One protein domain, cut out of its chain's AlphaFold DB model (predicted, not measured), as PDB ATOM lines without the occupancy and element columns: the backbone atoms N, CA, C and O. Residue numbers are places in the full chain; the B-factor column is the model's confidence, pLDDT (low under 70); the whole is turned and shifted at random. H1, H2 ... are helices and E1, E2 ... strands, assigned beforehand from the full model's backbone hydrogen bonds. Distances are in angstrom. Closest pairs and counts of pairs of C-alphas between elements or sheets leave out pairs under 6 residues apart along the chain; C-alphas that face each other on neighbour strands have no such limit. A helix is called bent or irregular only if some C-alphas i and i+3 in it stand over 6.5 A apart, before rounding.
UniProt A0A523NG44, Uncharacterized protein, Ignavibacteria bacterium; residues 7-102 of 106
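AT A GLANCE: This is residues 7 to 102 of the 106 residues of an uncharacterized protein of Ignavibacteria bacterium (UniProt A0A523NG44). A long helix, H2, makes the backbone of an open hook: at its first end a small head of three strands with helix H1 over one face, and at its far end a short helix, H3, that folds back steeply. H1 packs between the sheet E1 E2 E3 and the first turns of H2, the other face of the sheet is bare, and residues 82 to 89, of which 82 and 83 belong to H2, stick out at the far end. The printed part has 96 residues with three named strands and then three named helices, in the order E1 E2 E3 H1 H2 H3; the sheet has the order E1, E2, E3, antiparallel throughout, and the class is mixed, helices and strands. The whole is loose and elongated, with a radius of gyration of the C-alphas of 16.3 A and spans of 47 by 30 by 28 A.

HOW THE PARTS SIT: E1, residues 7 to 12, E2, residues 15 to 20, and E3, residues 25 to 29, form a meander, each strand the antiparallel neighbour of the one before. The hairpin E1 and E2 has N 9 and O 17 within hydrogen-bond range at 2.8 A; the hairpin E2 and E3 has N 18 and O 27 at 2.8 A. The sheet is only just strongly twisted, with C-alphas up to 4.1 A off its best plane. H1, residues 32 to 44, is on one face of the sheet, giving two layers, a helix on a sheet. It lies over E2 at a height over the sheet of 9.6 A and runs along the strands, at 10 degrees to E2 on the local plane; the closest C-alphas of the two are those of Val 16 and Ile 32, 6.1 A apart. With its residues 33 to 37 alone, H1 touches residues 55 to 62 of H2, residues 55 to 83; the closest C-alphas are those of His 33 and Lys 59, 5.5 A apart. These two helices run the same way at a steep tilt of 61 degrees. H2 touches H3, residues 90 to 100, with its residues 73 to 81 alone; the closest C-alphas, those of Glu 77 and Thr 94, are 6.7 A apart. H2 and H3 run opposite ways at a steep tilt of 53 degrees. H2 and H3 are not on the sheet, and H1 and H3 are apart. In H2 and H3 every O i to N i+4 pair is within hydrogen-bond range; in H1, 7 of 9 are.

IN THESE COORDINATES: E1 begins at C-alpha 7, (210.350, 208.597, 213.065), and is 15.7 A long; E2 is 16.7 A and E3 11.7 A. H1 is 20.1 A long and only just irregular, its C-alphas 41 and 44 being 6.7 A apart. H2, 42.3 A, runs from C-alpha 55 at (212.129, 214.795, 193.843). H3, 15.5 A, ends at C-alpha 100, (205.752, 219.023, 223.580).

THE WHOLE: The two C-alphas farthest apart, those of Lys 53 and Asp 86, are 49.2 A apart. The printed part has no cut and no long link. Mean pLDDT of the printed part is 87.0; residues 44 to 47 and 88 are under 70.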
ATOM      1  N   VAL A   7     209.004 208.063 212.842       88.94
ATOM      2  CA  VAL A   7     210.350 208.597 213.065       88.94
ATOM      3  C   VAL A   7     211.319 208.028 212.036       88.94
ATOM      4  O   VAL A   7     211.070 206.958 211.470       88.94
ATOM      5  N   LEU A   8     212.422 208.734 211.790       90.94
ATOM      6  CA  LEU A   8     213.506 208.202 210.966       90.94
ATOM      7  C   LEU A   8     214.255 207.105 211.735       90.94
ATOM      8  O   LEU A   8     214.564 207.259 212.917       90.94
ATOM      9  N   GLY A   9     214.499 205.989 211.059       88.56
ATOM     10  CA  GLY A   9     215.350 204.896 211.507       88.56
ATOM     11  C   GLY A   9     216.755 205.019 210.926       88.56
ATOM     12  O   GLY A   9     217.245 206.115 210.661       88.56
ATOM     13  N   ASN A  10     217.408 203.875 210.719       89.19
ATOM     14  CA  ASN A  10     218.762 203.849 210.176       89.19
ATOM     15  C   ASN A  10     218.786 204.148 208.669       89.19
ATOM     16  O   ASN A  10     217.857 203.807 207.933       89.19
ATOM     17  N   GLU A  11     219.901 204.718 208.217       89.69
ATOM     18  CA  GLU A  11     220.233 204.858 206.803       89.69
ATOM     19  C   GLU A  11     221.322 203.851 206.426       89.69
ATOM     20  O   GLU A  11     222.403 203.828 207.017       89.69
ATOM     21  N   PHE A  12     221.043 203.023 205.420       86.50
ATOM     22  CA  PHE A  12     222.007 202.090 204.848       86.50
ATOM     23  C   PHE A  12     221.976 202.193 203.326       86.50
ATOM     24  O   PHE A  12     220.948 201.964 202.696       86.50
ATOM     25  N   PHE A  13     223.125 202.523 202.731       84.31
ATOM     26  CA  PHE A  13     223.285 202.652 201.276       84.31
ATOM     27  C   PHE A  13     222.277 203.617 200.620       84.31
ATOM     28  O   PHE A  13     221.755 203.335 199.544       84.31
ATOM     29  N   GLY A  14     221.984 204.746 201.275       82.00
ATOM     30  CA  GLY A  14     221.025 205.751 200.793       82.00
ATOM     31  C   GLY A  14     219.553 205.363 200.974       82.00
ATOM     32  O   GLY A  14     218.667 206.171 200.700       82.00
ATOM     33  N   VAL A  15     219.281 204.152 201.466       89.81
ATOM     34  CA  VAL A  15     217.942 203.724 201.865       89.81
ATOM     35  C   VAL A  15     217.739 204.062 203.334       89.81
ATOM     36  O   VAL A  15     218.486 203.610 204.200       89.81
ATOM     37  N   VAL A  16     216.708 204.848 203.609       93.44
ATOM     38  CA  VAL A  16     216.329 205.301 204.943       93.44
ATOM     39  C   VAL A  16     215.106 204.528 205.403       93.44
ATOM     40  O   VAL A  16     214.086 204.451 204.712       93.44
ATOM     41  N   GLU A  17     215.208 203.956 206.594       93.25
ATOM     42  CA  GLU A  17     214.101 203.286 207.253       93.25
ATOM     43  C   GLU A  17     213.190 204.295 207.959       93.25
ATOM     44  O   GLU A  17     213.646 205.284 208.528       93.25
ATOM     45  N   ILE A  18     211.884 204.044 207.942       91.31
ATOM     46  CA  ILE A  18     210.905 204.786 208.732       91.31
ATOM     47  C   ILE A  18     210.271 203.822 209.722       91.31
ATOM     48  O   ILE A  18     209.718 202.781 209.351       91.31
ATOM     49  N   LEU A  19     210.332 204.204 210.988       91.44
ATOM     50  CA  LEU A  19     209.858 203.427 212.117       91.44
ATOM     51  C   LEU A  19     208.643 204.108 212.746       91.44
ATOM     52  O   LEU A  19     208.419 205.307 212.604       91.44
ATOM     53  N   THR A  20     207.862 203.348 213.499       87.75
ATOM     54  CA  THR A  20     207.004 203.925 214.542       87.75
ATOM     55  C   THR A  20     207.849 204.305 215.759       87.75
ATOM     56  O   THR A  20     208.927 203.750 215.958       87.75
ATOM     57  N   ILE A  21     207.324 205.153 216.648       84.62
ATOM     58  CA  ILE A  21     207.963 205.453 217.949       84.62
ATOM     59  C   ILE A  21     208.230 204.215 218.833       84.62
ATOM     60  O   ILE A  21     209.019 204.284 219.766       84.62
ATOM     61  N   GLU A  22     207.590 203.074 218.548       86.19
ATOM     62  CA  GLU A  22     207.833 201.783 219.217       86.19
ATOM     63  C   GLU A  22     209.035 201.022 218.623       86.19
ATOM     64  O   GLU A  22     209.265 199.869 218.973       86.19
ATOM     65  N   GLY A  23     209.754 201.615 217.664       85.31
ATOM     66  CA  GLY A  23     210.868 200.982 216.957       85.31
ATOM     67  C   GLY A  23     210.443 199.950 215.909       85.31
ATOM     68  O   GLY A  23     211.287 199.239 215.373       85.31
ATOM     69  N   LYS A  24     209.145 199.839 215.596       90.00
ATOM     70  CA  LYS A  24     208.665 198.907 214.561       90.00
ATOM     71  C   LYS A  24     208.817 199.512 213.168       90.00
ATOM     72  O   LYS A  24     208.289 200.613 212.974       90.00
ATOM     73  N   PRO A  25     209.436 198.808 212.207       88.50
ATOM     74  CA  PRO A  25     209.583 199.297 210.847       88.50
ATOM     75  C   PRO A  25     208.247 199.370 210.120       88.50
ATOM     76  O   PRO A  25     207.384 198.505 210.267       88.50
ATOM     77  N   VAL A  26     208.078 200.447 209.357       89.06
ATOM     78  CA  VAL A  26     206.860 200.745 208.595       89.06
ATOM     79  C   VAL A  26     207.145 200.719 207.105       89.06
ATOM     80  O   VAL A  26     206.390 200.104 206.356       89.06
ATOM     81  N   LEU A  27     208.212 201.393 206.669       90.19
ATOM     82  CA  LEU A  27     208.630 201.418 205.270       90.19
ATOM     83  C   LEU A  27     210.112 201.767 205.144       90.19
ATOM     84  O   LEU A  27     210.718 202.284 206.079       90.19
ATOM     85  N   GLN A  28     210.664 201.534 203.959       91.50
ATOM     86  CA  GLN A  28     211.994 201.988 203.566       91.50
ATOM     87  C   GLN A  28     211.878 202.831 202.295       91.50
ATOM     88  O   GLN A  28     211.060 202.535 201.421       91.50
ATOM     89  N   VAL A  29     212.670 203.896 202.208       91.75
ATOM     90  CA  VAL A  29     212.710 204.802 201.053       91.75
ATOM     91  C   VAL A  29     214.136 205.059 200.622       91.75
ATOM     92  O   VAL A  29     215.042 205.138 201.430       91.75
ATOM     93  N   ASP A  30     214.296 205.247 199.327       90.88
ATOM     94  CA  ASP A  30     215.534 205.456 198.582       90.88
ATOM     95  C   ASP A  30     216.155 206.856 198.723       90.88
ATOM     96  O   ASP A  30     217.136 207.169 198.054       90.88
ATOM     97  N   ASN A  31     215.564 207.732 199.540       88.56
ATOM     98  CA  ASN A  31     215.997 209.120 199.662       88.56
ATOM     99  C   ASN A  31     215.601 209.705 201.023       88.56
ATOM    100  O   ASN A  31     214.431 209.658 201.419       88.56
ATOM    101  N   ILE A  32     216.557 210.345 201.699       92.12
ATOM    102  CA  ILE A  32     216.351 211.026 202.982       92.12
ATOM    103  C   ILE A  32     215.274 212.117 202.931       92.12
ATOM    104  O   ILE A  32     214.466 212.214 203.851       92.12
ATOM    105  N   HIS A  33     215.173 212.893 201.848       94.06
ATOM    106  CA  HIS A  33     214.144 213.933 201.722       94.06
ATOM    107  C   HIS A  33     212.750 213.314 201.645       94.06
ATOM    108  O   HIS A  33     211.800 213.809 202.242       94.06
ATOM    109  N   LYS A  34     212.619 212.181 200.955       92.81
ATOM    110  CA  LYS A  34     211.358 211.441 200.874       92.81
ATOM    111  C   LYS A  34     210.989 210.843 202.230       92.81
ATOM    112  O   LYS A  34     209.822 210.890 202.611       92.81
ATOM    113  N   ALA A  35     211.977 210.359 202.984       93.00
ATOM    114  CA  ALA A  35     211.777 209.881 204.349       93.00
ATOM    115  C   ALA A  35     211.274 211.000 205.267       93.00
ATOM    116  O   ALA A  35     210.211 210.870 205.879       93.00
ATOM    117  N   LYS A  36     211.989 212.131 205.284       93.19
ATOM    118  CA  LYS A  36     211.625 213.343 206.028       93.19
ATOM    119  C   LYS A  36     210.227 213.831 205.660       93.19
ATOM    120  O   LYS A  36     209.409 214.039 206.547       93.19
ATOM    121  N   TYR A  37     209.911 213.919 204.367       92.75
ATOM    122  CA  TYR A  37     208.587 214.327 203.893       92.75
ATOM    123  C   TYR A  37     207.474 213.446 204.460       92.75
ATOM    124  O   TYR A  37     206.474 213.959 204.955       92.75
ATOM    125  N   ILE A  38     207.640 212.120 204.420       90.56
ATOM    126  CA  ILE A  38     206.639 211.186 204.946       90.56
ATOM    127  C   ILE A  38     206.474 211.356 206.457       90.56
ATOM    128  O   ILE A  38     205.342 211.387 206.940       90.56
ATOM    129  N   VAL A  39     207.577 211.479 207.198       90.12
ATOM    130  CA  VAL A  39     207.538 211.684 208.652       90.12
ATOM    131  C   VAL A  39     206.843 213.003 208.997       90.12
ATOM    132  O   VAL A  39     205.917 213.004 209.807       90.12
ATOM    133  N   TYR A  40     207.202 214.103 208.332       90.44
ATOM    134  CA  TYR A  40     206.585 215.412 208.552       90.44
ATOM    135  C   TYR A  40     205.109 215.432 208.143       90.44
ATOM    136  O   TYR A  40     204.265 215.907 208.896       90.44
ATOM    137  N   ALA A  41     204.741 214.845 207.004       87.44
ATOM    138  CA  ALA A  41     203.345 214.770 206.575       87.44
ATOM    139  C   ALA A  41     202.485 213.864 207.481       87.44
ATOM    140  O   ALA A  41     201.261 214.014 207.537       87.44
ATOM    141  N   ASN A  42     203.106 212.938 208.221       84.19
ATOM    142  CA  ASN A  42     202.425 212.081 209.188       84.19
ATOM    143  C   ASN A  42     202.064 212.799 210.503       84.19
ATOM    144  O   ASN A  42     201.270 212.252 211.266       84.19
ATOM    145  N   LEU A  43     202.542 214.029 210.747       73.50
ATOM    146  CA  LEU A  43     202.180 214.823 211.934       73.50
ATOM    147  C   LEU A  43     200.667 214.907 212.165       73.50
ATOM    148  O   LEU A  43     200.197 214.734 213.287       73.50
ATOM    149  N   ASN A  44     199.895 215.073 211.090       68.06
ATOM    150  CA  ASN A  44     198.434 215.161 211.154       68.06
ATOM    151  C   ASN A  44     197.735 213.797 211.308       68.06
ATOM    152  O   ASN A  44     196.511 213.729 211.244       68.06
ATOM    153  N   ARG A  45     198.492 212.697 211.457       67.44
ATOM    154  CA  ARG A  45     198.007 211.303 211.524       67.44
ATOM    155  C   ARG A  45     197.048 210.931 210.391       67.44
ATOM    156  O   ARG A  45     196.221 210.035 210.542       67.44
ATOM    157  N   SER A  46     197.162 211.610 209.249       64.88
ATOM    158  CA  SER A  46     196.322 211.332 208.090       64.88
ATOM    159  C   SER A  46     196.562 209.900 207.621       64.88
ATOM    160  O   SER A  46     197.705 209.465 207.445       64.88
ATOM    161  N   SER A  47     195.475 209.167 207.384       65.75
ATOM    162  CA  SER A  47     195.527 207.811 206.834       65.75
ATOM    163  C   SER A  47     196.198 207.776 205.455       65.75
ATOM    164  O   SER A  47     196.842 206.773 205.123       65.75
ATOM    165  N   ASN A  48     196.113 208.889 204.713       75.00
ATOM    166  CA  ASN A  48     196.648 209.073 203.370       75.00
ATOM    167  C   ASN A  48     197.626 210.254 203.323       75.00
ATOM    168  O   ASN A  48     197.254 211.396 203.600       75.00
ATOM    169  N   ILE A  49     198.866 209.969 202.929       80.31
ATOM    170  CA  ILE A  49     199.890 210.970 202.619       80.31
ATOM    171  C   ILE A  49     200.060 210.959 201.102       80.31
ATOM    172  O   ILE A  49     200.372 209.918 200.524       80.31
ATOM    173  N   ILE A  50     199.829 212.103 200.461       83.81
ATOM    174  CA  ILE A  50     200.074 212.270 199.028       83.81
ATOM    175  C   ILE A  50     201.542 212.646 198.874       83.81
ATOM    176  O   ILE A  50     201.955 213.703 199.335       83.81
ATOM    177  N   ILE A  51     202.326 211.770 198.252       86.31
ATOM    178  CA  ILE A  51     203.747 212.016 198.004       86.31
ATOM    179  C   ILE A  51     203.888 212.526 196.562       86.31
ATOM    180  O   ILE A  51     203.452 211.826 195.640       86.31
ATOM    181  N   PRO A  52     204.466 213.720 196.341       88.19
ATOM    182  CA  PRO A  52     204.757 214.215 195.000       88.19
ATOM    183  C   PRO A  52     205.660 213.251 194.221       88.19
ATOM    184  O   PRO A  52     206.468 212.532 194.801       88.19
ATOM    185  N   LYS A  53     205.552 213.236 192.889       89.12
ATOM    186  CA  LYS A  53     206.457 212.432 192.043       89.12
ATOM    187  C   LYS A  53     207.802 213.115 191.804       89.12
ATOM    188  O   LYS A  53     208.779 212.440 191.504       89.12
ATOM    189  N   SER A  54     207.834 214.442 191.888       94.00
ATOM    190  CA  SER A  54     209.029 215.244 191.648       94.00
ATOM    191  C   SER A  54     209.918 215.254 192.888       94.00
ATOM    192  O   SER A  54     209.520 215.744 193.943       94.00
ATOM    193  N   GLU A  55     211.144 214.750 192.756       91.62
ATOM    194  CA  GLU A  55     212.129 214.795 193.843       91.62
ATOM    195  C   GLU A  55     212.503 216.225 194.226       91.62
ATOM    196  O   GLU A  55     212.721 216.514 195.402       91.62
ATOM    197  N   TYR A  56     212.530 217.130 193.244       94.31
ATOM    198  CA  TYR A  56     212.769 218.547 193.483       94.31
ATOM    199  C   TYR A  56     211.680 219.143 194.382       94.31
ATOM    200  O   TYR A  56     211.997 219.797 195.370       94.31
ATOM    201  N   GLU A  57     210.406 218.849 194.105       94.56
ATOM    202  CA  GLU A  57     209.291 219.325 194.933       94.56
ATOM    203  C   GLU A  57     209.346 218.754 196.353       94.56
ATOM    204  O   GLU A  57     209.132 219.494 197.311       94.56
ATOM    205  N   ILE A  58     209.674 217.463 196.501       94.50
ATOM    206  CA  ILE A  58     209.854 216.829 197.817       94.50
ATOM    207  C   ILE A  58     210.960 217.544 198.593       94.50
ATOM    208  O   ILE A  58     210.752 217.939 199.740       94.50
ATOM    209  N   LYS A  59     212.128 217.721 197.967       95.06
ATOM    210  CA  LYS A  59     213.279 218.380 198.583       95.06
ATOM    211  C   LYS A  59     212.934 219.805 199.008       95.06
ATOM    212  O   LYS A  59     213.116 220.145 200.172       95.06
ATOM    213  N   THR A  60     212.376 220.608 198.106       95.62
ATOM    214  CA  THR A  60     211.995 221.992 198.402       95.62
ATOM    215  C   THR A  60     210.935 222.075 199.500       95.62
ATOM    216  O   THR A  60     211.017 222.950 200.357       95.62
ATOM    217  N   ALA A  61     209.956 221.166 199.527       94.19
ATOM    218  CA  ALA A  61     208.958 221.127 200.593       94.19
ATOM    219  C   ALA A  61     209.588 220.831 201.964       94.19
ATOM    220  O   ALA A  61     209.255 221.496 202.943       94.19
ATOM    221  N   VAL A  62     210.517 219.871 202.022       94.56
ATOM    222  CA  VAL A  62     211.267 219.530 203.240       94.56
ATOM    223  C   VAL A  62     212.113 220.709 203.709       94.56
ATOM    224  O   VAL A  62     211.987 221.116 204.858       94.56
ATOM    225  N   GLU A  63     212.910 221.304 202.820       95.38
ATOM    226  CA  GLU A  63     213.778 222.442 203.149       95.38
ATOM    227  C   GLU A  63     212.971 223.657 203.632       95.38
ATOM    228  O   GLU A  63     213.340 224.306 204.609       95.38
ATOM    229  N   ASN A  64     211.838 223.955 202.987       95.44
ATOM    230  CA  ASN A  64     210.958 225.047 203.404       95.44
ATOM    231  C   ASN A  64     210.341 224.794 204.782       95.44
ATOM    232  O   ASN A  64     210.230 225.725 205.580       95.44
ATOM    233  N   TYR A  65     209.946 223.552 205.064       93.12
ATOM    234  CA  TYR A  65     209.397 223.183 206.363       93.12
ATOM    235  C   TYR A  65     210.455 223.266 207.468       93.12
ATOM    236  O   TYR A  65     210.206 223.873 208.505       93.12
ATOM    237  N   GLU A  66     211.659 222.742 207.235       93.81
ATOM    238  CA  GLU A  66     212.763 222.822 208.201       93.81
ATOM    239  C   GLU A  66     213.185 224.267 208.459       93.81
ATOM    240  O   GLU A  66     213.363 224.659 209.610       93.81
ATOM    241  N   LYS A  67     213.239 225.094 207.408       94.94
ATOM    242  CA  LYS A  67     213.470 226.530 207.553       94.94
ATOM    243  C   LYS A  67     212.382 227.179 208.404       94.94
ATOM    244  O   LYS A  67     212.702 227.969 209.280       94.94
ATOM    245  N   TYR A  68     211.110 226.856 208.178       93.69
ATOM    246  CA  TYR A  68     210.010 227.372 208.996       93.69
ATOM    247  C   TYR A  68     210.147 226.983 210.478       93.69
ATOM    248  O   TYR A  68     209.939 227.827 211.348       93.69
ATOM    249  N   LEU A  69     210.563 225.746 210.767       91.56
ATOM    250  CA  LEU A  69     210.871 225.318 212.132       91.56
ATOM    251  C   LEU A  69     212.030 226.122 212.739       91.56
ATOM    252  O   LEU A  69     211.939 226.519 213.898       91.56
ATOM    253  N   ASP A  70     213.076 226.411 211.962       91.06
ATOM    254  CA  ASP A  70     214.191 227.254 212.412       91.06
ATOM    255  C   ASP A  70     213.729 228.673 212.767       91.06
ATOM    256  O   ASP A  70     214.155 229.216 213.783       91.06
ATOM    257  N   TRP A  71     212.817 229.259 211.984       94.25
ATOM    258  CA  TRP A  71     212.232 230.570 212.297       94.25
ATOM    259  C   TRP A  71     211.455 230.554 213.614       94.25
ATOM    260  O   TRP A  71     211.681 231.416 214.454       94.25
ATOM    261  N   ILE A  72     210.605 229.545 213.840       91.25
ATOM    262  CA  ILE A  72     209.881 229.404 215.116       91.25
ATOM    263  C   ILE A  72     210.860 229.289 216.291       91.25
ATOM    264  O   ILE A  72     210.624 229.859 217.355       91.25
ATOM    265  N   LEU A  73     211.951 228.539 216.114       89.50
ATOM    266  CA  LEU A  73     212.962 228.354 217.151       89.50
ATOM    267  C   LEU A  73     213.621 229.688 217.513       89.50
ATOM    268  O   LEU A  73     213.726 230.013 218.696       89.50
ATOM    269  N   LEU A  74     214.021 230.465 216.504       90.50
ATOM    270  CA  LEU A  74     214.613 231.788 216.695       90.50
ATOM    271  C   LEU A  74     213.646 232.748 217.392       90.50
ATOM    272  O   LEU A  74     214.036 233.368 218.381       90.50
ATOM    273  N   ASP A  75     212.390 232.807 216.946       91.00
ATOM    274  CA  ASP A  75     211.367 233.679 217.532       91.00
ATOM    275  C   ASP A  75     211.147 233.358 219.022       91.00
ATOM    276  O   ASP A  75     211.134 234.255 219.870       91.00
ATOM    277  N   ILE A  76     211.045 232.069 219.373       88.81
ATOM    278  CA  ILE A  76     210.908 231.635 220.771       88.81
ATOM    279  C   ILE A  76     212.152 232.008 221.580       88.81
ATOM    280  O   ILE A  76     212.029 232.504 222.700       88.81
ATOM    281  N   GLU A  77     213.355 231.778 221.051       87.31
ATOM    282  CA  GLU A  77     214.585 232.131 221.759       87.31
ATOM    283  C   GLU A  77     214.708 233.639 222.003       87.31
ATOM    284  O   GLU A  77     215.129 234.041 223.089       87.31
ATOM    285  N   GLU A  78     214.350 234.480 221.032       89.94
ATOM    286  CA  GLU A  78     214.344 235.938 221.194       89.94
ATOM    287  C   GLU A  78     213.327 236.384 222.251       89.94
ATOM    288  O   GLU A  78     213.648 237.175 223.147       89.94
ATOM    289  N   GLU A  79     212.118 235.824 222.223       89.44
ATOM    290  CA  GLU A  79     211.084 236.153 223.200       89.44
ATOM    291  C   GLU A  79     211.455 235.680 224.618       89.44
ATOM    292  O   GLU A  79     211.227 236.387 225.604       89.44
ATOM    293  N   LEU A  80     212.107 234.524 224.747       88.06
ATOM    294  CA  LEU A  80     212.603 234.052 226.037       88.06
ATOM    295  C   LEU A  80     213.792 234.880 226.543       88.06
ATOM    296  O   LEU A  80     213.834 235.186 227.732       88.06
ATOM    297  N   LYS A  81     214.728 235.298 225.677       87.81
ATOM    298  CA  LYS A  81     215.848 236.182 226.065       87.81
ATOM    299  C   LYS A  81     215.353 237.521 226.601       87.81
ATOM    300  O   LYS A  81     215.905 238.031 227.573       87.81
ATOM    301  N   THR A  82     214.313 238.086 225.987       88.81
ATOM    302  CA  THR A  82     213.744 239.375 226.413       88.81
ATOM    303  C   THR A  82     212.973 239.269 227.729       88.81
ATOM    304  O   THR A  82     213.081 240.159 228.570       88.81
ATOM    305  N   LYS A  83     212.221 238.180 227.942       87.31
ATOM    306  CA  LYS A  83     211.415 237.977 229.160       87.31
ATOM    307  C   LYS A  83     212.199 237.384 230.334       87.31
ATOM    308  O   LYS A  83     211.835 237.629 231.481       87.31
ATOM    309  N   LEU A  84     213.244 236.600 230.066       85.56
ATOM    310  CA  LEU A  84     214.033 235.854 231.055       85.56
ATOM    311  C   LEU A  84     215.552 236.010 230.809       85.56
ATOM    312  O   LEU A  84     216.240 235.015 230.555       85.56
ATOM    313  N   PRO A  85     216.103 237.233 230.913       75.38
ATOM    314  CA  PRO A  85     217.495 237.525 230.552       75.38
ATOM    315  C   PRO A  85     218.545 236.771 231.390       75.38
ATOM    316  O   PRO A  85     219.613 236.453 230.876       75.38
ATOM    317  N   ASP A  86     218.231 236.413 232.641       77.00
ATOM    318  CA  ASP A  86     219.142 235.692 233.550       77.00
ATOM    319  C   ASP A  86     218.982 234.160 233.510       77.00
ATOM    320  O   ASP A  86     219.582 233.427 234.308       77.00
ATOM    321  N   SER A  87     218.143 233.638 232.610       72.75
ATOM    322  CA  SER A  87     217.874 232.202 232.565       72.75
ATOM    323  C   SER A  87     219.040 231.426 231.947       72.75
ATOM    324  O   SER A  87     219.392 231.548 230.773       72.75
ATOM    325  N   ARG A  88     219.647 230.557 232.761       65.94
ATOM    326  CA  ARG A  88     220.553 229.518 232.268       65.94
ATOM    327  C   ARG A  88     219.710 228.451 231.564       65.94
ATOM    328  O   ARG A  88     218.720 227.995 232.125       65.94
ATOM    329  N   ASN A  89     220.141 228.029 230.374       77.62
ATOM    330  CA  ASN A  89     219.564 226.933 229.573       77.62
ATOM    331  C   ASN A  89     218.339 227.257 228.697       77.62
ATOM    332  O   ASN A  89     217.528 226.366 228.449       77.62
ATOM    333  N   LEU A  90     218.236 228.472 228.147       80.56
ATOM    334  CA  LEU A  90     217.206 228.837 227.157       80.56
ATOM    335  C   LEU A  90     217.032 227.805 226.034       80.56
ATOM    336  O   LEU A  90     215.915 227.403 225.732       80.56
ATOM    337  N   HIS A  91     218.141 227.291 225.501       80.44
ATOM    338  CA  HIS A  91     218.117 226.270 224.457       80.44
ATOM    339  C   HIS A  91     217.408 224.972 224.892       80.44
ATOM    340  O   HIS A  91     216.664 224.370 224.122       80.44
ATOM    341  N   SER A  92     217.577 224.556 226.154       83.00
ATOM    342  CA  SER A  92     216.888 223.375 226.693       83.00
ATOM    343  C   SER A  92     215.380 223.598 226.787       83.00
ATOM    344  O   SER A  92     214.617 222.676 226.517       83.00
ATOM    345  N   VAL A  93     214.955 224.809 227.159       84.56
ATOM    346  CA  VAL A  93     213.535 225.173 227.253       84.56
ATOM    347  C   VAL A  93     212.902 225.185 225.864       84.56
ATOM    348  O   VAL A  93     211.844 224.589 225.673       84.56
ATOM    349  N   THR A  94     213.569 225.788 224.877       83.50
ATOM    350  CA  THR A  94     213.088 225.808 223.490       83.50
ATOM    351  C   THR A  94     212.947 224.395 222.919       83.50
ATOM    352  O   THR A  94     211.910 224.065 222.343       83.50
ATOM    353  N   ASN A  95     213.927 223.518 223.160       82.25
ATOM    354  CA  ASN A  95     213.846 222.113 222.749       82.25
ATOM    355  C   ASN A  95     212.688 221.371 223.438       82.25
ATOM    356  O   ASN A  95     211.986 220.592 222.794       82.25
ATOM    357  N   GLU A  96     212.441 221.624 224.728       85.31
ATOM    358  CA  GLU A  96     211.308 221.021 225.440       85.31
ATOM    359  C   GLU A  96     209.959 221.486 224.865       85.31
ATOM    360  O   GLU A  96     209.038 220.677 224.722       85.31
ATOM    361  N   ILE A  97     209.842 222.761 224.476       85.69
ATOM    362  CA  ILE A  97     208.649 223.294 223.801       85.69
ATOM    363  C   ILE A  97     208.414 222.563 222.474       85.69
ATOM    364  O   ILE A  97     207.308 222.076 222.237       85.69
ATOM    365  N   PHE A  98     209.447 222.423 221.639       86.06
ATOM    366  CA  PHE A  98     209.355 221.706 220.363       86.06
ATOM    367  C   PHE A  98     208.909 220.254 220.551       86.06
ATOM    368  O   PHE A  98     207.968 219.808 219.892       86.06
ATOM    369  N   LEU A  99     209.501 219.544 221.516       81.75
ATOM    370  CA  LEU A  99     209.112 218.174 221.857       81.75
ATOM    371  C   LEU A  99     207.643 218.081 222.291       81.75
ATOM    372  O   LEU A  99     206.926 217.194 221.826       81.75
ATOM    373  N   LYS A 100     207.162 219.001 223.139       83.62
ATOM    374  CA  LYS A 100     205.752 219.023 223.580       83.62
ATOM    375  C   LYS A 100     204.777 219.314 222.444       83.62
ATOM    376  O   LYS A 100     203.662 218.800 222.461       83.62
ATOM    377  N   LEU A 101     205.194 220.107 221.460       80.62
ATOM    378  CA  LEU A 101     204.419 220.388 220.250       80.62
ATOM    379  C   LEU A 101     204.581 219.305 219.172       80.62
ATOM    380  O   LEU A 101     203.970 219.409 218.110       80.62
ATOM    381  N   ASN A 102     205.377 218.261 219.441       75.69
ATOM    382  CA  ASN A 102     205.751 217.223 218.483       75.69
ATOM    383  C   ASN A 102     206.402 217.800 217.207       75.69
ATOM    384  O   ASN A 102     206.332 217.194 216.141       75.69
TER     385      ASN A 102